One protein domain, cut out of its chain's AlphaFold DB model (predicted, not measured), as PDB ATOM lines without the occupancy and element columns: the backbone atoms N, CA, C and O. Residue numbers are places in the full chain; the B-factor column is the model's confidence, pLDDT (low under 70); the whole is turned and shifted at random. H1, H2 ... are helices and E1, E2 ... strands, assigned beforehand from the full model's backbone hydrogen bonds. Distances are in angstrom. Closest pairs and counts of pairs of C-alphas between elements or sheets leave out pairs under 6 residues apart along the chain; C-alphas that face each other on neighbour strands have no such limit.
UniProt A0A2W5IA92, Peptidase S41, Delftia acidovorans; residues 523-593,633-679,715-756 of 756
ATOM      1  N   ALA A 523     -62.472  68.797  27.579       93.56
ATOM      2  CA  ALA A 523     -62.761  67.841  28.638       93.56
ATOM      3  C   ALA A 523     -62.711  66.428  28.056       93.56
ATOM      4  O   ALA A 523     -63.236  66.192  26.970       93.56
ATOM      5  N   SER A 524     -62.086  65.487  28.766       95.19
ATOM      6  CA  SER A 524     -62.014  64.091  28.326       95.19
ATOM      7  C   SER A 524     -62.222  63.129  29.488       95.19
ATOM      8  O   SER A 524     -61.716  63.365  30.585       95.19
ATOM      9  N   PHE A 525     -62.980  62.057  29.248       93.81
ATOM     10  CA  PHE A 525     -63.325  61.049  30.253       93.81
ATOM     11  C   PHE A 525     -63.442  59.662  29.624       93.81
ATOM     12  O   PHE A 525     -63.690  59.526  28.424       93.81
ATOM     13  N   LEU A 526     -63.323  58.628  30.455       94.50
ATOM     14  CA  LEU A 526     -63.754  57.282  30.095       94.50
ATOM     15  C   LEU A 526     -65.219  57.102  30.491       94.50
ATOM     16  O   LEU A 526     -65.624  57.461  31.596       94.50
ATOM     17  N   LEU A 527     -65.998  56.523  29.588       92.44
ATOM     18  CA  LEU A 527     -67.382  56.140  29.805       92.44
ATOM     19  C   LEU A 527     -67.473  54.620  29.876       92.44
ATOM     20  O   LEU A 527     -66.867  53.902  29.077       92.44
ATOM     21  N   ARG A 528     -68.287  54.128  30.809       88.25
ATOM     22  CA  ARG A 528     -68.730  52.739  30.814       88.25
ATOM     23  C   ARG A 528     -70.169  52.709  30.346       88.25
ATOM     24  O   ARG A 528     -71.032  53.320  30.967       88.25
ATOM     25  N   SER A 529     -70.410  52.019  29.246       85.12
ATOM     26  CA  SER A 529     -71.756  51.860  28.730       85.12
ATOM     27  C   SER A 529     -72.548  50.841  29.557       85.12
ATOM     28  O   SER A 529     -71.968  50.015  30.272       85.12
ATOM     29  N   ALA A 530     -73.877  50.870  29.448       82.19
ATOM     30  CA  ALA A 530     -74.751  49.948  30.174       82.19
ATOM     31  C   ALA A 530     -74.484  48.471  29.822       82.19
ATOM     32  O   ALA A 530     -74.685  47.597  30.661       82.19
ATOM     33  N   GLN A 531     -73.975  48.185  28.616       79.81
ATOM     34  CA  GLN A 531     -73.618  46.830  28.173       79.81
ATOM     35  C   GLN A 531     -72.155  46.465  28.504       79.81
ATOM     36  O   GLN A 531     -71.634  45.461  28.024       79.81
ATOM     37  N   GLY A 532     -71.461  47.280  29.309       78.06
ATOM     38  CA  GLY A 532     -70.086  47.027  29.756       78.06
ATOM     39  C   GLY A 532     -68.994  47.401  28.746       78.06
ATOM     40  O   GLY A 532     -67.837  47.019  28.922       78.06
ATOM     41  N   GLY A 533     -69.325  48.145  27.689       81.50
ATOM     42  CA  GLY A 533     -68.354  48.726  26.765       81.50
ATOM     43  C   GLY A 533     -67.529  49.830  27.427       81.50
ATOM     44  O   GLY A 533     -68.059  50.669  28.152       81.50
ATOM     45  N   ASN A 534     -66.219  49.829  27.173       92.38
ATOM     46  CA  ASN A 534     -65.331  50.924  27.558       92.38
ATOM     47  C   ASN A 534     -65.253  51.906  26.387       92.38
ATOM     48  O   ASN A 534     -64.842  51.507  25.296       92.38
ATOM     49  N   LEU A 535     -65.664  53.150  26.585       95.88
ATOM     50  CA  LEU A 535     -65.683  54.195  25.562       95.88
ATOM     51  C   LEU A 535     -64.883  55.402  26.051       95.88
ATOM     52  O   LEU A 535     -64.764  55.634  27.250       95.88
ATOM     53  N   ALA A 536     -64.347  56.187  25.126       96.81
ATOM     54  CA  ALA A 536     -63.820  57.511  25.429       96.81
ATOM     55  C   ALA A 536     -64.855  58.582  25.076       96.81
ATOM     56  O   ALA A 536     -65.648  58.416  24.149       96.81
ATOM     57  N   TYR A 537     -64.817  59.696  25.792       96.75
ATOM     58  CA  TYR A 537     -65.585  60.896  25.497       96.75
ATOM     59  C   TYR A 537     -64.654  62.100  25.502       96.75
ATOM     60  O   TYR A 537     -63.863  62.254  26.434       96.75
ATOM     61  N   ILE A 538     -64.765  62.954  24.486       96.94
ATOM     62  CA  ILE A 538     -64.051  64.227  24.386       96.94
ATOM     63  C   ILE A 538     -65.064  65.317  24.043       96.94
ATOM     64  O   ILE A 538     -65.727  65.220  23.019       96.94
ATOM     65  N   ALA A 539     -65.155  66.365  24.859       95.19
ATOM     66  CA  ALA A 539     -65.883  67.587  24.528       95.19
ATOM     67  C   ALA A 539     -64.901  68.714  24.212       95.19
ATOM     68  O   ALA A 539     -63.924  68.905  24.944       95.19
ATOM     69  N   LEU A 540     -65.191  69.464  23.149       92.50
ATOM     70  CA  LEU A 540     -64.354  70.549  22.651       92.50
ATOM     71  C   LEU A 540     -65.176  71.824  22.465       92.50
ATOM     72  O   LEU A 540     -66.229  71.790  21.829       92.50
ATOM     73  N   ASP A 541     -64.683  72.949  22.984       90.88
ATOM     74  CA  ASP A 541     -65.374  74.238  22.864       90.88
ATOM     75  C   ASP A 541     -64.834  75.155  21.752       90.88
ATOM     76  O   ASP A 541     -65.496  76.124  21.389       90.88
ATOM     77  N   SER A 542     -63.656  74.855  21.203       91.81
ATOM     78  CA  SER A 542     -62.945  75.659  20.201       91.81
ATOM     79  C   SER A 542     -61.896  74.808  19.492       91.81
ATOM     80  O   SER A 542     -61.385  73.869  20.090       91.81
ATOM     81  N   PHE A 543     -61.511  75.158  18.266       94.00
ATOM     82  CA  PHE A 543     -60.353  74.559  17.580       94.00
ATOM     83  C   PHE A 543     -59.114  75.477  17.628       94.00
ATOM     84  O   PHE A 543     -58.178  75.305  16.848       94.00
ATOM     85  N   ALA A 544     -59.091  76.464  18.528       91.75
ATOM     86  CA  ALA A 544     -57.887  77.219  18.861       91.75
ATOM     87  C   ALA A 544     -57.003  76.442  19.847       91.75
ATOM     88  O   ALA A 544     -57.490  75.797  20.772       91.75
ATOM     89  N   ASP A 545     -55.684  76.584  19.724       91.19
ATOM     90  CA  ASP A 545     -54.750  75.959  20.666       91.19
ATOM     91  C   ASP A 545     -54.748  76.646  22.042       91.19
ATOM     92  O   ASP A 545     -54.592  75.991  23.076       91.19
ATOM     93  N   GLY A 546     -54.980  77.962  22.063       86.38
ATOM     94  CA  GLY A 546     -55.007  78.762  23.289       86.38
ATOM     95  C   GLY A 546     -53.650  78.867  23.992       86.38
ATOM     96  O   GLY A 546     -52.622  78.402  23.492       86.38
ATOM     97  N   ALA A 547     -53.636  79.485  25.173       80.00
ATOM     98  CA  ALA A 547     -52.432  79.575  25.998       80.00
ATOM     99  C   ALA A 547     -52.101  78.241  26.690       80.00
ATOM    100  O   ALA A 547     -50.958  78.002  27.067       80.00
ATOM    101  N   THR A 548     -53.100  77.370  26.848       76.69
ATOM    102  CA  THR A 548     -53.016  76.114  27.609       76.69
ATOM    103  C   THR A 548     -52.729  74.871  26.751       76.69
ATOM    104  O   THR A 548     -52.761  73.757  27.271       76.69
ATOM    105  N   GLY A 549     -52.444  75.031  25.451       88.12
ATOM    106  CA  GLY A 549     -52.013  73.943  24.560       88.12
ATOM    107  C   GLY A 549     -53.089  72.872  24.354       88.12
ATOM    108  O   GLY A 549     -52.972  71.734  24.816       88.12
ATOM    109  N   GLN A 550     -54.188  73.237  23.701       91.25
ATOM    110  CA  GLN A 550     -55.305  72.338  23.427       91.25
ATOM    111  C   GLN A 550     -54.915  71.135  22.554       91.25
ATOM    112  O   GLN A 550     -55.395  70.031  22.820       91.25
ATOM    113  N   LEU A 551     -53.996  71.292  21.592       92.94
ATOM    114  CA  LEU A 551     -53.558  70.174  20.751       92.94
ATOM    115  C   LEU A 551     -52.890  69.066  21.573       92.94
ATOM    116  O   LEU A 551     -53.186  67.890  21.389       92.94
ATOM    117  N   SER A 552     -52.045  69.441  22.535       91.88
ATOM    118  CA  SER A 552     -51.395  68.488  23.444       91.88
ATOM    119  C   SER A 552     -52.414  67.732  24.304       91.88
ATOM    120  O   SER A 552     -52.304  66.519  24.500       91.88
ATOM    121  N   ARG A 553     -53.459  68.425  24.780       92.75
ATOM    122  CA  ARG A 553     -54.558  67.811  25.544       92.75
ATOM    123  C   ARG A 553     -55.364  66.830  24.692       92.75
ATOM    124  O   ARG A 553     -55.682  65.745  25.169       92.75
ATOM    125  N   TRP A 554     -55.636  67.179  23.435       94.88
ATOM    126  CA  TRP A 554     -56.274  66.290  22.465       94.88
ATOM    127  C   TRP A 554     -55.436  65.030  22.203       94.88
ATOM    128  O   TRP A 554     -55.925  63.914  22.382       94.88
ATOM    129  N   GLU A 555     -54.158  65.198  21.847       93.81
ATOM    130  CA  GLU A 555     -53.232  64.088  21.579       93.81
ATOM    131  C   GLU A 555     -53.103  63.169  22.814       93.81
ATOM    132  O   GLU A 555     -53.161  61.943  22.693       93.81
ATOM    133  N   SER A 556     -53.030  63.748  24.019       93.12
ATOM    134  CA  SER A 556     -52.974  63.003  25.285       93.12
ATOM    135  C   SER A 556     -54.260  62.224  25.576       93.12
ATOM    136  O   SER A 556     -54.193  61.074  26.012       93.12
ATOM    137  N   ALA A 557     -55.432  62.810  25.312       95.12
ATOM    138  CA  ALA A 557     -56.720  62.140  25.494       95.12
ATOM    139  C   ALA A 557     -56.863  60.924  24.562       95.12
ATOM    140  O   ALA A 557     -57.286  59.853  25.003       95.12
ATOM    141  N   LEU A 558     -56.445  61.051  23.297       96.12
ATOM    142  CA  LEU A 558     -56.432  59.927  22.355       96.12
ATOM    143  C   LEU A 558     -55.429  58.839  22.758       96.12
ATOM    144  O   LEU A 558     -55.734  57.647  22.642       96.12
ATOM    145  N   ALA A 559     -54.256  59.222  23.270       94.06
ATOM    146  CA  ALA A 559     -53.269  58.266  23.763       94.06
ATOM    147  C   ALA A 559     -53.808  57.478  24.969       94.06
ATOM    148  O   ALA A 559     -53.730  56.248  24.987       94.06
ATOM    149  N   ALA A 560     -54.436  58.165  25.929       94.44
ATOM    150  CA  ALA A 560     -55.068  57.545  27.091       94.44
ATOM    151  C   ALA A 560     -56.219  56.607  26.690       94.44
ATOM    152  O   ALA A 560     -56.305  55.485  27.190       94.44
ATOM    153  N   ALA A 561     -57.064  57.018  25.739       95.00
ATOM    154  CA  ALA A 561     -58.133  56.181  25.194       95.00
ATOM    155  C   ALA A 561     -57.581  54.906  24.526       95.00
ATOM    156  O   ALA A 561     -58.088  53.803  24.750       95.00
ATOM    157  N   THR A 562     -56.499  55.044  23.756       92.81
ATOM    158  CA  THR A 562     -55.812  53.918  23.107       92.81
ATOM    159  C   THR A 562     -55.214  52.964  24.142       92.81
ATOM    160  O   THR A 562     -55.408  51.751  24.055       92.81
ATOM    161  N   GLN A 563     -54.549  53.495  25.173       93.19
ATOM    162  CA  GLN A 563     -53.983  52.707  26.269       93.19
ATOM    163  C   GLN A 563     -55.066  51.970  27.069       93.19
ATOM    164  O   GLN A 563     -54.888  50.805  27.427       93.19
ATOM    165  N   ALA A 564     -56.212  52.616  27.297       93.06
ATOM    166  CA  ALA A 564     -57.377  52.028  27.952       93.06
ATOM    167  C   ALA A 564     -58.133  51.016  27.068       93.06
ATOM    168  O   ALA A 564     -59.116  50.425  27.527       93.06
ATOM    169  N   ARG A 565     -57.690  50.808  25.817       91.81
ATOM    170  CA  ARG A 565     -58.304  49.903  24.833       91.81
ATOM    171  C   ARG A 565     -59.804  50.149  24.695       91.81
ATOM    172  O   ARG A 565     -60.607  49.214  24.738       91.81
ATOM    173  N   VAL A 566     -60.189  51.420  24.584       94.44
ATOM    174  CA  VAL A 566     -61.596  51.765  24.379       94.44
ATOM    175  C   VAL A 566     -62.101  51.179  23.065       94.44
ATOM    176  O   VAL A 566     -61.377  51.033  22.083       94.44
ATOM    177  N   THR A 567     -63.380  50.853  23.060       91.81
ATOM    178  CA  THR A 567     -64.090  50.241  21.935       91.81
ATOM    179  C   THR A 567     -64.767  51.265  21.028       91.81
ATOM    180  O   THR A 567     -65.305  50.902  19.989       91.81
ATOM    181  N   GLY A 568     -64.703  52.546  21.392       95.06
ATOM    182  CA  GLY A 568     -65.201  53.660  20.601       95.06
ATOM    183  C   GLY A 568     -64.942  55.001  21.284       95.06
ATOM    184  O   GLY A 568     -64.568  55.048  22.461       95.06
ATOM    185  N   LEU A 569     -65.131  56.083  20.535       97.19
ATOM    186  CA  LEU A 569     -64.956  57.465  20.981       97.19
ATOM    187  C   LEU A 569     -66.183  58.303  20.611       97.19
ATOM    188  O   LEU A 569     -66.612  58.305  19.460       97.19
ATOM    189  N   VAL A 570     -66.702  59.054  21.577       97.88
ATOM    190  CA  VAL A 570     -67.669  60.130  21.347       97.88
ATOM    191  C   VAL A 570     -66.929  61.467  21.343       97.88
ATOM    192  O   VAL A 570     -66.250  61.794  22.316       97.88
ATOM    193  N   ILE A 571     -67.066  62.239  20.266       98.00
ATOM    194  CA  ILE A 571     -66.593  63.626  20.184       98.00
ATOM    195  C   ILE A 571     -67.813  64.541  20.277       98.00
ATOM    196  O   ILE A 571     -68.676  64.498  19.407       98.00
ATOM    197  N   ASP A 572     -67.899  65.369  21.311       96.81
ATOM    198  CA  ASP A 572     -69.001  66.302  21.511       96.81
ATOM    199  C   ASP A 572     -68.614  67.724  21.102       96.81
ATOM    200  O   ASP A 572     -67.818  68.393  21.765       96.81
ATOM    201  N   LEU A 573     -69.202  68.174  19.994       96.06
ATOM    202  CA  LEU A 573     -69.007  69.507  19.434       96.06
ATOM    203  C   LEU A 573     -70.171  70.452  19.750       96.06
ATOM    204  O   LEU A 573     -70.168  71.601  19.307       96.06
ATOM    205  N   ARG A 574     -71.177  70.014  20.523       93.31
ATOM    206  CA  ARG A 574     -72.274  70.896  20.966       93.31
ATOM    207  C   ARG A 574     -71.756  72.031  21.845       93.31
ATOM    208  O   ARG A 574     -72.357  73.097  21.870       93.31
ATOM    209  N   ALA A 575     -70.634  71.807  22.526       86.75
ATOM    210  CA  ALA A 575     -69.938  72.802  23.332       86.75
ATOM    211  C   ALA A 575     -69.189  73.871  22.525       86.75
ATOM    212  O   ALA A 575     -68.697  74.827  23.124       86.75
ATOM    213  N   HIS A 576     -69.104  73.743  21.197       90.00
ATOM    214  CA  HIS A 576     -68.409  74.720  20.371       90.00
ATOM    215  C   HIS A 576     -69.007  76.119  20.555       90.00
ATOM    216  O   HIS A 576     -70.188  76.353  20.293       90.00
ATOM    217  N   ARG A 577     -68.177  77.071  20.982       79.12
ATOM    218  CA  ARG A 577     -68.612  78.413  21.394       79.12
ATOM    219  C   ARG A 577     -68.943  79.357  20.232       79.12
ATOM    220  O   ARG A 577     -69.351  80.491  20.466       79.12
ATOM    221  N   GLY A 578     -68.744  78.901  18.995       77.88
ATOM    222  CA  GLY A 578     -69.000  79.676  17.780       77.88
ATOM    223  C   GLY A 578     -67.880  80.647  17.401       77.88
ATOM    224  O   GLY A 578     -68.166  81.631  16.725       77.88
ATOM    225  N   ASP A 579     -66.640  80.398  17.841       82.56
ATOM    226  CA  ASP A 579     -65.477  81.138  17.339       82.56
ATOM    227  C   ASP A 579     -65.062  80.676  15.929       82.56
ATOM    228  O   ASP A 579     -65.521  79.647  15.428       82.56
ATOM    229  N   ASP A 580     -64.228  81.483  15.266       81.31
ATOM    230  CA  ASP A 580     -63.778  81.266  13.883       81.31
ATOM    231  C   ASP A 580     -62.361  80.658  13.820       81.31
ATOM    232  O   ASP A 580     -61.564  80.928  12.919       81.31
ATOM    233  N   ALA A 581     -61.985  79.872  14.835       87.25
ATOM    234  CA  ALA A 581     -60.639  79.327  14.946       87.25
ATOM    235  C   ALA A 581     -60.484  78.031  14.137       87.25
ATOM    236  O   ALA A 581     -60.816  76.964  14.620       87.25
ATOM    237  N   TYR A 582     -59.906  78.073  12.934       88.38
ATOM    238  CA  TYR A 582     -59.614  76.856  12.143       88.38
ATOM    239  C   TYR A 582     -58.267  76.188  12.478       88.38
ATOM    240  O   TYR A 582     -57.897  75.195  11.855       88.38
ATOM    241  N   GLN A 583     -57.527  76.730  13.450       90.50
ATOM    242  CA  GLN A 583     -56.122  76.413  13.733       90.50
ATOM    243  C   GLN A 583     -55.852  74.907  13.901       90.50
ATOM    244  O   GLN A 583     -55.006  74.350  13.210       90.50
ATOM    245  N   LEU A 584     -56.554  74.219  14.801       94.25
ATOM    246  CA  LEU A 584     -56.270  72.814  15.119       94.25
ATOM    247  C   LEU A 584     -57.052  71.810  14.278       94.25
ATOM    248  O   LEU A 584     -56.813  70.606  14.393       94.25
ATOM    249  N   LEU A 585     -57.962  72.276  13.422       93.75
ATOM    250  CA  LEU A 585     -58.856  71.410  12.659       93.75
ATOM    251  C   LEU A 585     -58.079  70.362  11.832       93.75
ATOM    252  O   LEU A 585     -58.394  69.174  11.969       93.75
ATOM    253  N   PRO A 586     -57.029  70.713  11.056       94.31
ATOM    254  CA  PRO A 586     -56.279  69.713  10.299       94.31
ATOM    255  C   PRO A 586     -55.535  68.702  11.179       94.31
ATOM    256  O   PRO A 586     -55.522  67.514  10.859       94.31
ATOM    257  N   HIS A 587     -54.929  69.146  12.288       94.81
ATOM    258  CA  HIS A 587     -54.202  68.264  13.212       94.81
ATOM    259  C   HIS A 587     -55.144  67.259  13.877       94.81
ATOM    260  O   HIS A 587     -54.843  66.064  13.938       94.81
ATOM    261  N   MET A 588     -56.308  67.726  14.334       95.69
ATOM    262  CA  MET A 588     -57.320  66.870  14.949       95.69
ATOM    263  C   MET A 588     -57.909  65.882  13.943       95.69
ATOM    264  O   MET A 588     -58.026  64.702  14.273       95.69
ATOM    265  N   LEU A 589     -58.204  66.309  12.707       95.44
ATOM    266  CA  LEU A 589     -58.622  65.386  11.647       95.44
ATOM    267  C   LEU A 589     -57.549  64.325  11.420       95.44
ATOM    268  O   LEU A 589     -57.845  63.142  11.542       95.44
ATOM    269  N   ALA A 590     -56.301  64.735  11.174       96.12
ATOM    270  CA  ALA A 590     -55.188  63.831  10.895       96.12
ATOM    271  C   ALA A 590     -55.018  62.746  11.973       96.12
ATOM    272  O   ALA A 590     -54.787  61.586  11.634       96.12
ATOM    273  N   SER A 591     -55.208  63.079  13.256       95.94
ATOM    274  CA  SER A 591     -55.079  62.133  14.379       95.94
ATOM    275  C   SER A 591     -56.034  60.923  14.332       95.94
ATOM    276  O   SER A 591     -55.783  59.906  14.987       95.94
ATOM    277  N   LEU A 592     -57.105  61.005  13.534       96.81
ATOM    278  CA  LEU A 592     -58.126  59.967  13.376       96.81
ATOM    279  C   LEU A 592     -57.897  59.062  12.152       96.81
ATOM    280  O   LEU A 592     -58.697  58.150  11.926       96.81
ATOM    281  N   TYR A 593     -56.825  59.287  11.383       96.62
ATOM    282  CA  TYR A 593     -56.484  58.521  10.181       96.62
ATOM    283  C   TYR A 593     -55.091  57.912  10.274       96.62
ATOM    284  O   TYR A 593     -54.164  58.463  10.875       96.62
ATOM    285  N   THR A 633     -49.317  61.832  12.884       81.38
ATOM    286  CA  THR A 633     -47.855  61.898  13.014       81.38
ATOM    287  C   THR A 633     -47.357  60.838  14.002       81.38
ATOM    288  O   THR A 633     -46.331  60.204  13.742       81.38
ATOM    289  N   GLY A 634     -48.121  60.599  15.077       82.06
ATOM    290  CA  GLY A 634     -47.925  59.544  16.077       82.06
ATOM    291  C   GLY A 634     -48.860  58.338  15.908       82.06
ATOM    292  O   GLY A 634     -49.198  57.947  14.791       82.06
ATOM    293  N   ALA A 635     -49.264  57.729  17.029       84.06
ATOM    294  CA  ALA A 635     -50.205  56.611  17.030       84.06
ATOM    295  C   ALA A 635     -51.619  57.095  16.641       84.06
ATOM    296  O   ALA A 635     -52.154  57.974  17.319       84.06
ATOM    297  N   PRO A 636     -52.229  56.554  15.572       88.00
ATOM    298  CA  PRO A 636     -53.568  56.955  15.151       88.00
ATOM    299  C   PRO A 636     -54.644  56.367  16.068       88.00
ATOM    300  O   PRO A 636     -54.530  55.221  16.511       88.00
ATOM    301  N   PHE A 637     -55.736  57.107  16.281       93.62
ATOM    302  CA  PHE A 637     -56.927  56.556  16.928       93.62
ATOM    303  C   PHE A 637     -57.841  55.882  15.897       93.62
ATOM    304  O   PHE A 637     -58.437  56.541  15.040       93.62
ATOM    305  N   THR A 638     -57.977  54.557  15.982       92.56
ATOM    306  CA  THR A 638     -58.622  53.735  14.939       92.56
ATOM    307  C   THR A 638     -59.972  53.135  15.330       92.56
ATOM    308  O   THR A 638     -60.688  52.654  14.453       92.56
ATOM    309  N   ALA A 639     -60.358  53.173  16.610       93.12
ATOM    310  CA  ALA A 639     -61.660  52.660  17.040       93.12
ATOM    311  C   ALA A 639     -62.824  53.494  16.447       93.12
ATOM    312  O   ALA A 639     -62.615  54.652  16.053       93.12
ATOM    313  N   PRO A 640     -64.051  52.941  16.369       95.44
ATOM    314  CA  PRO A 640     -65.233  53.661  15.891       95.44
ATOM    315  C   PRO A 640     -65.440  55.014  16.587       95.44
ATOM    316  O   PRO A 640     -65.194  55.148  17.786       95.44
ATOM    317  N   VAL A 641     -65.880  56.019  15.828       97.19
ATOM    318  CA  VAL A 641     -66.119  57.382  16.328       97.19
ATOM    319  C   VAL A 641     -67.564  57.782  16.044       97.19
ATOM    320  O   VAL A 641     -68.063  57.548  14.946       97.19
ATOM    321  N   ALA A 642     -68.211  58.404  17.023       97.94
ATOM    322  CA  ALA A 642     -69.482  59.103  16.865       97.94
ATOM    323  C   ALA A 642     -69.285  60.574  17.245       97.94
ATOM    324  O   ALA A 642     -68.570  60.876  18.202       97.94
ATOM    325  N   VAL A 643     -69.901  61.491  16.500       98.38
ATOM    326  CA  VAL A 643     -69.769  62.934  16.746       98.38
ATOM    327  C   VAL A 643     -71.125  63.513  17.115       98.38
ATOM    328  O   VAL A 643     -72.070  63.393  16.338       98.38
ATOM    329  N   LEU A 644     -71.221  64.156  18.277       97.81
ATOM    330  CA  LEU A 644     -72.406  64.904  18.680       97.81
ATOM    331  C   LEU A 644     -72.311  66.326  18.141       97.81
ATOM    332  O   LEU A 644     -71.332  67.032  18.393       97.81
ATOM    333  N   THR A 645     -73.342  66.760  17.429       95.31
ATOM    334  CA  THR A 645     -73.476  68.145  16.975       95.31
ATOM    335  C   THR A 645     -74.807  68.728  17.432       95.31
ATOM    336  O   THR A 645     -75.666  68.051  18.000       95.31
ATOM    337  N   GLY A 646     -74.960  70.032  17.239       88.81
ATOM    338  CA  GLY A 646     -76.204  70.742  17.489       88.81
ATOM    339  C   GLY A 646     -76.344  71.924  16.534       88.81
ATOM    340  O   GLY A 646     -75.401  72.239  15.805       88.81
ATOM    341  N   PRO A 647     -77.484  72.628  16.562       82.44
ATOM    342  CA  PRO A 647     -77.746  73.752  15.660       82.44
ATOM    343  C   PRO A 647     -76.793  74.944  15.861       82.44
ATOM    344  O   PRO A 647     -76.692  75.805  14.992       82.44
ATOM    345  N   GLY A 648     -76.075  75.003  16.989       83.38
ATOM    346  CA  GLY A 648     -75.016  75.988  17.237       83.38
ATOM    347  C   GLY A 648     -73.665  75.653  16.590       83.38
ATOM    348  O   GLY A 648     -72.809  76.531  16.509       83.38
ATOM    349  N   CYS A 649     -73.468  74.417  16.115       90.06
ATOM    350  CA  CYS A 649     -72.243  73.999  15.436       90.06
ATOM    351  C   CYS A 649     -72.104  74.772  14.121       90.06
ATOM    352  O   CYS A 649     -72.912  74.590  13.210       90.06
ATOM    353  N   ALA A 650     -71.107  75.655  14.062       87.38
ATOM    354  CA  ALA A 650     -70.821  76.559  12.952       87.38
ATOM    355  C   ALA A 650     -69.308  76.624  12.685       87.38
ATOM    356  O   ALA A 650     -68.506  76.314  13.572       87.38
ATOM    357  N   GLY A 651     -68.920  77.042  11.484       88.12
ATOM    358  CA  GLY A 651     -67.535  77.325  11.117       88.12
ATOM    359  C   GLY A 651     -66.647  76.077  11.185       88.12
ATOM    360  O   GLY A 651     -66.964  75.074  10.532       88.12
ATOM    361  N   PRO A 652     -65.562  76.089  11.981       89.50
ATOM    362  CA  PRO A 652     -64.666  74.939  12.104       89.50
ATOM    363  C   PRO A 652     -65.373  73.685  12.650       89.50
ATOM    364  O   PRO A 652     -65.062  72.575  12.222       89.50
ATOM    365  N   CYS A 653     -66.386  73.843  13.511       92.38
ATOM    366  CA  CYS A 653     -67.194  72.729  14.019       92.38
ATOM    367  C   CYS A 653     -67.877  71.934  12.898       92.38
ATOM    368  O   CYS A 653     -67.801  70.704  12.860       92.38
ATOM    369  N   GLU A 654     -68.520  72.637  11.963       90.38
ATOM    370  CA  GLU A 654     -69.232  71.997  10.853       90.38
ATOM    371  C   GLU A 654     -68.269  71.362   9.874       90.38
ATOM    372  O   GLU A 654     -68.510  70.250   9.419       90.38
ATOM    373  N   LEU A 655     -67.165  72.044   9.567       89.81
ATOM    374  CA  LEU A 655     -66.189  71.524   8.625       89.81
ATOM    375  C   LEU A 655     -65.526  70.248   9.164       89.81
ATOM    376  O   LEU A 655     -65.365  69.282   8.420       89.81
ATOM    377  N   PHE A 656     -65.226  70.195  10.465       93.31
ATOM    378  CA  PHE A 656     -64.729  68.984  11.117       93.31
ATOM    379  C   PHE A 656     -65.743  67.830  11.025       93.31
ATOM    380  O   PHE A 656     -65.390  66.731  10.591       93.31
ATOM    381  N   ALA A 657     -67.014  68.083  11.356       93.38
ATOM    382  CA  ALA A 657     -68.084  67.090  11.237       93.38
ATOM    383  C   ALA A 657     -68.288  66.623   9.781       93.38
ATOM    384  O   ALA A 657     -68.394  65.422   9.525       93.38
ATOM    385  N   ALA A 658     -68.276  67.548   8.819       90.88
ATOM    386  CA  ALA A 658     -68.446  67.262   7.398       90.88
ATOM    387  C   ALA A 658     -67.350  66.332   6.869       90.88
ATOM    388  O   ALA A 658     -67.652  65.361   6.176       90.88
ATOM    389  N   TRP A 659     -66.083  66.577   7.221       91.06
ATOM    390  CA  TRP A 659     -64.966  65.723   6.799       91.06
ATOM    391  C   TRP A 659     -65.035  64.321   7.388       91.06
ATOM    392  O   TRP A 659     -64.779  63.347   6.676       91.06
ATOM    393  N   LEU A 660     -65.402  64.195   8.664       93.75
ATOM    394  CA  LEU A 660     -65.551  62.887   9.299       93.75
ATOM    395  C   LEU A 660     -66.720  62.089   8.717       93.75
ATOM    396  O   LEU A 660     -66.590  60.881   8.528       93.75
ATOM    397  N   GLN A 661     -67.830  62.754   8.393       92.12
ATOM    398  CA  GLN A 661     -68.975  62.099   7.769       92.12
ATOM    399  C   GLN A 661     -68.681  61.701   6.319       92.12
ATOM    400  O   GLN A 661     -68.943  60.564   5.928       92.12
ATOM    401  N   HIS A 662     -68.105  62.608   5.527       88.50
ATOM    402  CA  HIS A 662     -67.808  62.370   4.115       88.50
ATOM    403  C   HIS A 662     -66.824  61.214   3.910       88.50
ATOM    404  O   HIS A 662     -67.047  60.340   3.077       88.50
ATOM    405  N   SER A 663     -65.758  61.179   4.708       90.75
ATOM    406  CA  SER A 663     -64.765  60.096   4.694       90.75
ATOM    407  C   SER A 663     -65.259  58.798   5.345       90.75
ATOM    408  O   SER A 663     -64.502  57.830   5.421       90.75
ATOM    409  N   GLN A 664     -66.500  58.778   5.847       92.50
ATOM    410  CA  GLN A 664     -67.092  57.666   6.594       92.50
ATOM    411  C   GLN A 664     -66.282  57.274   7.842       92.50
ATOM    412  O   GLN A 664     -66.332  56.127   8.294       92.50
ATOM    413  N   ARG A 665     -65.532  58.222   8.422       94.88
ATOM    414  CA  ARG A 665     -64.757  58.011   9.648       94.88
ATOM    415  C   ARG A 665     -65.630  58.046  10.898       94.88
ATOM    416  O   ARG A 665     -65.304  57.355  11.867       94.88
ATOM    417  N   ALA A 666     -66.696  58.843  10.892       95.81
ATOM    418  CA  ALA A 666     -67.636  58.940  11.999       95.81
ATOM    419  C   ALA A 666     -69.064  59.202  11.519       95.81
ATOM    420  O   ALA A 666     -69.276  59.886  10.516       95.81
ATOM    421  N   ASP A 667     -70.037  58.723  12.290       95.12
ATOM    422  CA  ASP A 667     -71.435  59.096  12.106       95.12
ATOM    423  C   ASP A 667     -71.782  60.309  12.982       95.12
ATOM    424  O   ASP A 667     -71.416  60.390  14.160       95.12
ATOM    425  N   ILE A 668     -72.488  61.268  12.381       96.56
ATOM    426  CA  ILE A 668     -72.962  62.481  13.054       96.56
ATOM    427  C   ILE A 668     -74.308  62.194  13.720       96.56
ATOM    428  O   ILE A 668     -75.247  61.744  13.051       96.56
ATOM    429  N   VAL A 669     -74.388  62.482  15.019       98.25
ATOM    430  CA  VAL A 669     -75.549  62.282  15.888       98.25
ATOM    431  C   VAL A 669     -76.083  63.640  16.336       98.25
ATOM    432  O   VAL A 669     -75.395  64.391  17.029       98.25
ATOM    433  N   ALA A 670     -77.310  63.966  15.939       96.25
ATOM    434  CA  ALA A 670     -77.956  65.230  16.289       96.25
ATOM    435  C   ALA A 670     -79.479  65.131  16.149       96.25
ATOM    436  O   ALA A 670     -80.004  64.168  15.592       96.25
ATOM    437  N   THR A 671     -80.200  66.146  16.621       94.50
ATOM    438  CA  THR A 671     -81.650  66.281  16.389       94.50
ATOM    439  C   THR A 671     -81.975  66.945  15.048       94.50
ATOM    440  O   THR A 671     -83.040  66.719  14.472       94.50
ATOM    441  N   SER A 672     -81.056  67.760  14.533       91.50
ATOM    442  CA  SER A 672     -81.217  68.540  13.307       91.50
ATOM    443  C   SER A 672     -79.889  68.702  12.577       91.50
ATOM    444  O   SER A 672     -78.821  68.415  13.121       91.50
ATOM    445  N   THR A 673     -79.962  69.209  11.349       90.81
ATOM    446  CA  THR A 673     -78.803  69.698  10.597       90.81
ATOM    447  C   THR A 673     -78.078  70.809  11.370       90.81
ATOM    448  O   THR A 673     -78.703  71.541  12.149       90.81
ATOM    449  N   THR A 674     -76.758  70.914  11.181       90.75
ATOM    450  CA  THR A 674     -75.949  72.010  11.741       90.75
ATOM    451  C   THR A 674     -76.246  73.344  11.046       90.75
ATOM    452  O   THR A 674     -77.176  73.467  10.249       90.75
ATOM    453  N   ALA A 675     -75.509  74.390  11.401       86.94
ATOM    454  CA  ALA A 675     -75.957  75.751  11.183       86.94
ATOM    455  C   ALA A 675     -75.837  76.302   9.747       86.94
ATOM    456  O   ALA A 675     -76.430  77.339   9.443       86.94
ATOM    457  N   GLY A 676     -75.077  75.649   8.877       84.94
ATOM    458  CA  GLY A 676     -74.877  76.047   7.492       84.94
ATOM    459  C   GLY A 676     -73.985  77.274   7.316       84.94
ATOM    460  O   GLY A 676     -74.274  78.127   6.481       84.94
ATOM    461  N   ALA A 677     -72.945  77.426   8.133       83.44
ATOM    462  CA  ALA A 677     -72.163  78.649   8.256       83.44
ATOM    463  C   ALA A 677     -70.663  78.330   8.327       83.44
ATOM    464  O   ALA A 677     -70.063  78.414   9.395       83.44
ATOM    465  N   THR A 678     -70.043  77.972   7.202       79.69
ATOM    466  CA  THR A 678     -68.605  77.649   7.119       79.69
ATOM    467  C   THR A 678     -67.804  78.677   6.335       79.69
ATOM    468  O   THR A 678     -68.338  79.346   5.458       79.69
ATOM    469  N   GLY A 679     -66.501  78.727   6.600       76.50
ATOM    470  CA  GLY A 679     -65.558  79.641   5.962       76.50
ATOM    471  C   GLY A 679     -65.113  80.748   6.922       76.50
ATOM    472  O   GLY A 679     -65.889  81.133   7.798       76.50
ATOM    473  N   VAL A 715     -74.402  70.237   8.006       89.50
ATOM    474  CA  VAL A 715     -74.148  68.795   8.055       89.50
ATOM    475  C   VAL A 715     -75.394  68.090   8.570       89.50
ATOM    476  O   VAL A 715     -75.775  68.247   9.734       89.50
ATOM    477  N   THR A 716     -76.050  67.317   7.708       90.75
ATOM    478  CA  THR A 716     -77.216  66.514   8.094       90.75
ATOM    479  C   THR A 716     -76.765  65.293   8.902       90.75
ATOM    480  O   THR A 716     -75.905  64.534   8.441       90.75
ATOM    481  N   PRO A 717     -77.322  65.046  10.103       93.69
ATOM    482  CA  PRO A 717     -76.931  63.893  10.903       93.69
ATOM    483  C   PRO A 717     -77.313  62.586  10.206       93.69
ATOM    484  O   PRO A 717     -78.448  62.417   9.761       93.69
ATOM    485  N   ARG A 718     -76.382  61.624  10.160       93.25
ATOM    486  CA  ARG A 718     -76.699  60.263   9.694       93.25
ATOM    487  C   ARG A 718     -77.538  59.520  10.734       93.25
ATOM    488  O   ARG A 718     -78.391  58.714  10.374       93.25
ATOM    489  N   LEU A 719     -77.311  59.815  12.016       96.00
ATOM    490  CA  LEU A 719     -78.123  59.344  13.130       96.00
ATOM    491  C   LEU A 719     -78.943  60.512  13.688       96.00
ATOM    492  O   LEU A 719     -78.537  61.182  14.638       96.00
ATOM    493  N   ARG A 720     -80.102  60.769  13.074       95.62
ATOM    494  CA  ARG A 720     -81.056  61.751  13.594       95.62
ATOM    495  C   ARG A 720     -81.796  61.174  14.798       95.62
ATOM    496  O   ARG A 720     -82.465  60.150  14.673       95.62
ATOM    497  N   VAL A 721     -81.713  61.850  15.938       96.88
ATOM    498  CA  VAL A 721     -82.501  61.519  17.130       96.88
ATOM    499  C   VAL A 721     -83.779  62.365  17.117       96.88
ATOM    500  O   VAL A 721     -83.673  63.593  17.156       96.88
ATOM    501  N   PRO A 722     -84.975  61.760  17.010       95.44
ATOM    502  CA  PRO A 722     -86.226  62.511  16.986       95.44
ATOM    503  C   PRO A 722     -86.494  63.177  18.338       95.44
ATOM    504  O   PRO A 722     -86.174  62.629  19.394       95.44
ATOM    505  N   VAL A 723     -87.113  64.355  18.301       95.56
ATOM    506  CA  VAL A 723     -87.521  65.079  19.510       95.56
ATOM    507  C   VAL A 723     -88.962  64.694  19.843       95.56
ATOM    508  O   VAL A 723     -89.922  65.326  19.395       95.56
ATOM    509  N   ASP A 724     -89.118  63.626  20.618       94.31
ATOM    510  CA  ASP A 724     -90.405  63.136  21.113       94.31
ATOM    511  C   ASP A 724     -90.577  63.373  22.629       94.31
ATOM    512  O   ASP A 724     -89.787  64.070  23.269       94.31
ATOM    513  N   ALA A 725     -91.647  62.819  23.212       90.75
ATOM    514  CA  ALA A 725     -91.905  62.935  24.648       90.75
ATOM    515  C   ALA A 725     -90.820  62.263  25.506       90.75
ATOM    516  O   ALA A 725     -90.523  62.743  26.597       90.75
ATOM    517  N   ALA A 726     -90.240  61.154  25.037       93.56
ATOM    518  CA  ALA A 726     -89.201  60.440  25.770       93.56
ATOM    519  C   ALA A 726     -87.885  61.229  25.752       93.56
ATOM    520  O   ALA A 726     -87.209  61.322  26.777       93.56
ATOM    521  N   PHE A 727     -87.559  61.861  24.620       95.81
ATOM    522  CA  PHE A 727     -86.419  62.761  24.483       95.81
ATOM    523  C   PHE A 727     -86.494  63.912  25.494       95.81
ATOM    524  O   PHE A 727     -85.553  64.136  26.258       95.81
ATOM    525  N   THR A 728     -87.616  64.637  25.533       94.12
ATOM    526  CA  THR A 728     -87.758  65.810  26.409       94.12
ATOM    527  C   THR A 728     -87.869  65.419  27.882       94.12
ATOM    528  O   THR A 728     -87.282  66.102  28.724       94.12
ATOM    529  N   ALA A 729     -88.517  64.292  28.196       92.56
ATOM    530  CA  ALA A 729     -88.545  63.732  29.547       92.56
ATOM    531  C   ALA A 729     -87.143  63.322  30.034       92.56
ATOM    532  O   ALA A 729     -86.791  63.598  31.180       92.56
ATOM    533  N   SER A 730     -86.316  62.725  29.163       94.69
ATOM    534  CA  SER A 730     -84.919  62.396  29.481       94.69
ATOM    535  C   SER A 730     -84.123  63.650  29.848       94.69
ATOM    536  O   SER A 730     -83.501  63.693  30.909       94.69
ATOM    537  N   ILE A 731     -84.220  64.715  29.041       93.69
ATOM    538  CA  ILE A 731     -83.561  65.999  29.331       93.69
ATOM    539  C   ILE A 731     -84.018  66.567  30.684       93.69
ATOM    540  O   ILE A 731     -83.191  67.021  31.474       93.69
ATOM    541  N   GLN A 732     -85.322  66.537  30.972       90.75
ATOM    542  CA  GLN A 732     -85.881  67.036  32.237       90.75
ATOM    543  C   GLN A 732     -85.409  66.227  33.451       90.75
ATOM    544  O   GLN A 732     -85.227  66.792  34.528       90.75
ATOM    545  N   ALA A 733     -85.154  64.930  33.274       92.56
ATOM    546  CA  ALA A 733     -84.560  64.064  34.287       92.56
ATOM    547  C   ALA A 733     -83.027  64.222  34.416       92.56
ATOM    548  O   ALA A 733     -82.405  63.524  35.215       92.56
ATOM    549  N   GLY A 734     -82.404  65.125  33.647       90.81
ATOM    550  CA  GLY A 734     -80.954  65.346  33.637       90.81
ATOM    551  C   GLY A 734     -80.166  64.388  32.735       90.81
ATOM    552  O   GLY A 734     -78.936  64.360  32.808       90.81
ATOM    553  N   GLY A 735     -80.853  63.608  31.897       92.81
ATOM    554  CA  GLY A 735     -80.255  62.734  30.889       92.81
ATOM    555  C   GLY A 735     -79.718  63.486  29.665       92.81
ATOM    556  O   GLY A 735     -79.902  64.695  29.510       92.81
ATOM    557  N   ASP A 736     -79.040  62.751  28.780       94.00
ATOM    558  CA  ASP A 736     -78.487  63.272  27.527       94.00
ATOM    559  C   ASP A 736     -78.808  62.309  26.367       94.00
ATOM    560  O   ASP A 736     -77.975  61.483  25.992       94.00
ATOM    561  N   PRO A 737     -80.016  62.400  25.779       95.75
ATOM    562  CA  PRO A 737     -80.495  61.451  24.773       95.75
ATOM    563  C   PRO A 737     -79.629  61.396  23.503       95.75
ATOM    564  O   PRO A 737     -79.623  60.378  22.812       95.75
ATOM    565  N   LEU A 738     -78.879  62.459  23.183       96.06
ATOM    566  CA  LEU A 738     -77.928  62.447  22.066       96.06
ATOM    567  C   LEU A 738     -76.672  61.640  22.407       96.06
ATOM    568  O   LEU A 738     -76.222  60.836  21.588       96.06
ATOM    569  N   LEU A 739     -76.127  61.822  23.613       95.38
ATOM    570  CA  LEU A 739     -75.009  61.014  24.098       95.38
ATOM    571  C   LEU A 739     -75.408  59.539  24.218       95.38
ATOM    572  O   LEU A 739     -74.669  58.675  23.749       95.38
ATOM    573  N   ASP A 740     -76.588  59.255  24.770       95.25
ATOM    574  CA  ASP A 740     -77.110  57.892  24.905       95.25
ATOM    575  C   ASP A 740     -77.244  57.208  23.534       95.25
ATOM    576  O   ASP A 740     -76.815  56.064  23.353       95.25
ATOM    577  N   ALA A 741     -77.764  57.927  22.532       96.69
ATOM    578  CA  ALA A 741     -77.863  57.431  21.162       96.69
ATOM    579  C   ALA A 741     -76.489  57.145  20.534       96.69
ATOM    580  O   ALA A 741     -76.324  56.124  19.862       96.69
ATOM    581  N   ALA A 742     -75.492  58.005  20.764       96.94
ATOM    582  CA  ALA A 742     -74.132  57.794  20.269       96.94
ATOM    583  C   ALA A 742     -73.446  56.594  20.932       96.94
ATOM    584  O   ALA A 742     -72.831  55.781  20.242       96.94
ATOM    585  N   VAL A 743     -73.588  56.443  22.253       96.06
ATOM    586  CA  VAL A 743     -73.074  55.286  23.000       96.06
ATOM    587  C   VAL A 743     -73.680  53.993  22.455       96.06
ATOM    588  O   VAL A 743     -72.944  53.083  22.074       96.06
ATOM    589  N   LEU A 744     -75.008  53.945  22.320       94.19
ATOM    590  CA  LEU A 744     -75.720  52.786  21.781       94.19
ATOM    591  C   LEU A 744     -75.309  52.468  20.335       94.19
ATOM    592  O   LEU A 744     -75.192  51.302  19.951       94.19
ATOM    593  N   HIS A 745     -75.081  53.494  19.514       94.69
ATOM    594  CA  HIS A 745     -74.602  53.328  18.145       94.69
ATOM    595  C   HIS A 745     -73.211  52.673  18.101       94.69
ATOM    596  O   HIS A 745     -73.011  51.707  17.359       94.69
ATOM    597  N   LEU A 746     -72.275  53.137  18.934       94.56
ATOM    598  CA  LEU A 746     -70.924  52.575  19.019       94.56
ATOM    599  C   LEU A 746     -70.927  51.127  19.531       94.56
ATOM    600  O   LEU A 746     -70.197  50.285  19.007       94.56
ATOM    601  N   GLU A 747     -71.782  50.800  20.502       90.88
ATOM    602  CA  GLU A 747     -71.948  49.425  20.987       90.88
ATOM    603  C   GLU A 747     -72.443  48.474  19.891       90.88
ATOM    604  O   GLU A 747     -71.909  47.375  19.723       90.88
ATOM    605  N   ARG A 748     -73.427  48.905  19.092       89.12
ATOM    606  CA  ARG A 748     -73.927  48.116  17.957       89.12
ATOM    607  C   ARG A 748     -72.851  47.916  16.895       89.12
ATOM    608  O   ARG A 748     -72.696  46.803  16.396       89.12
ATOM    609  N   ALA A 749     -72.087  48.962  16.575       85.00
ATOM    610  CA  ALA A 749     -70.976  48.867  15.630       85.00
ATOM    611  C   ALA A 749     -69.933  47.834  16.090       85.00
ATOM    612  O   ALA A 749     -69.474  47.019  15.289       85.00
ATOM    613  N   ARG A 750     -69.626  47.802  17.393       79.88
ATOM    614  CA  ARG A 750     -68.752  46.789  17.998       79.88
ATOM    615  C   ARG A 750     -69.328  45.377  17.873       79.88
ATOM    616  O   ARG A 750     -68.593  44.467  17.506       79.88
ATOM    617  N   ALA A 751     -70.611  45.178  18.175       78.12
ATOM    618  CA  ALA A 751     -71.243  43.860  18.086       78.12
ATOM    619  C   ALA A 751     -71.181  43.284  16.659       78.12
ATOM    620  O   ALA A 751     -70.924  42.097  16.486       78.12
ATOM    621  N   VAL A 752     -71.341  44.137  15.640       77.12
ATOM    622  CA  VAL A 752     -71.191  43.758  14.225       77.12
ATOM    623  C   VAL A 752     -69.736  43.448  13.860       77.12
ATOM    624  O   VAL A 752     -69.486  42.557  13.057       77.12
ATOM    625  N   GLN A 753     -68.765  44.172  14.420       71.94
ATOM    626  CA  GLN A 753     -67.345  43.879  14.194       71.94
ATOM    627  C   GLN A 753     -66.898  42.583  14.873       71.94
ATOM    628  O   GLN A 753     -66.048  41.898  14.328       71.94
ATOM    629  N   ALA A 754     -67.459  42.242  16.036       71.25
ATOM    630  CA  ALA A 754     -67.135  41.011  16.753       71.25
ATOM    631  C   ALA A 754     -67.767  39.749  16.133       71.25
ATOM    632  O   ALA A 754     -67.347  38.643  16.464       71.25
ATOM    633  N   SER A 755     -68.791  39.901  15.285       64.50
ATOM    634  CA  SER A 755     -69.462  38.795  14.586       64.50
ATOM    635  C   SER A 755     -68.937  38.535  13.169       64.50
ATOM    636  O   SER A 755     -69.391  37.588  12.526       64.50
ATOM    637  N   ARG A 756     -68.008  39.367  12.688       56.28
ATOM    638  CA  ARG A 756     -67.234  39.173  11.455       56.28
ATOM    639  C   ARG A 756     -65.859  38.628  11.800       56.28
ATOM    640  O   ARG A 756     -65.342  37.854  10.968       56.28
TER     641      ARG A 756
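What this domain is: This is residues 523 to 593, 633 to 679 and 715 to 756 of the 756 residues of the protein "Peptidase S41" of Delftia acidovorans (UniProt A0A2W5IA92). What shape do these atoms make? A strongly twisted sheet of five strands forms the core, with H1 and H3 over one face and the long helix H5 on the other, which the sheet curls round; H2 packs on both H1 and H3, and the small helix H4 makes a corner with the beginning of H5, far from the core. Which parts make it, and in what order? The printed part has 160 residues with five named helices and five named strands, along the chain E1 E2 H1 E3 H2 E4 H3 E5 H4 H5, and its class is mixed, helices and strands. The mixed sheet runs E1 E2 E3 E4 E5, with E1 antiparallel to E2 and the other neighbour pairs parallel. How closely is it drawn together? It is compact, with a radius of gyration of the C-alphas of 15.2 A, and rounded, spanning 40 by 34 by 28 A, while residues 751 to 756 stick out.

How they stand to each other: How do the strands pair? Edge strand E1, residues 523 to 528, and E2, residues 534 to 540, form an antiparallel hairpin at 158 degrees, with N 527 and O 535 2.8 A apart, within hydrogen-bond range. E3, residues 569 to 572, is parallel to E2 at 25 degrees, with N 572 and O 538 at 2.8 A, and E4, residues 641 to 644, is parallel to E3 at 19 degrees, with N 644 and O 571 at 2.8 A. Edge strand E5, residues 666 to 670, is parallel to E4 at 23 degrees, with N 669 and O 643 at 2.8 A. Which helices are on the sheet? H1, residues 550 to 563, runs along the strands over E1 and E2 at a height over the sheet of 9.6 A, its closest C-alphas to E2 being Ala 561 and Ala 536, 5.8 A apart. On the same face H3, residues 652 to 662, is slantwise to the strands at 41 degrees to E4 on the local plane, over E4 and, only just, over E5, on which 3 of its C-alphas fall. On the opposite face is H5, residues 737 to 754, whose closest C-alphas to E4 are Ala 742 and Ala 642, 5.9 A apart. Do strand-helix-strand units occur, each two parallel neighbour strands with a helix between? E2, H1, E3 and E4, H3, E5 are two, both with right-handed crossovers, and the domain has three layers, helices on both faces of a sheet, with H1 and H3 on one face of the sheet E1 E2 E3 E4 E5 and H5 on the other. What of the other helices? H2, residues 585 to 590, touches H3, with the C-alphas of Leu 585 and Phe 656 closest at 6.5 A, and only just touches residues 551 to 554 of H1, with 3 pairs of C-alphas within 8 A, the closest being Met 588 and Trp 554 at 7.6 A. H4, residues 725 to 732, only just touches H5, with 3 pairs, only at the corner, by residue 737 alone, Phe 727 and Pro 737 having the closest C-alphas at 6.1 A. In H1, H2, H3, H4 and H5 every O i to N i+4 pair is within hydrogen-bond range.

Where its parts are: Where does the sheet begin? C-alpha 523 of E1 is at (-62.761, 67.841, 28.638), and E2 is the longest strand, 20.3 A from first to last C-alpha. How long are the helices? H5 measures 25.7 A, H1 19.9 A and H3 15.2 A, and H5 ends with C-alpha 754 at (-67.135, 41.011, 16.753).

The domain as a whole: How large is it? The two C-alphas farthest apart, those of Ala 547 and Ser 755, are 45.6 A apart. Where is it cut? Residues 594 to 632 and 680 to 714 are not printed, with C-alpha gaps of 9.7 A and 14.0 A. Which link is long, and where is confidence low? The link E3 to H2 is long, with 12 residues, and residues 755 to 756 have pLDDT under 70.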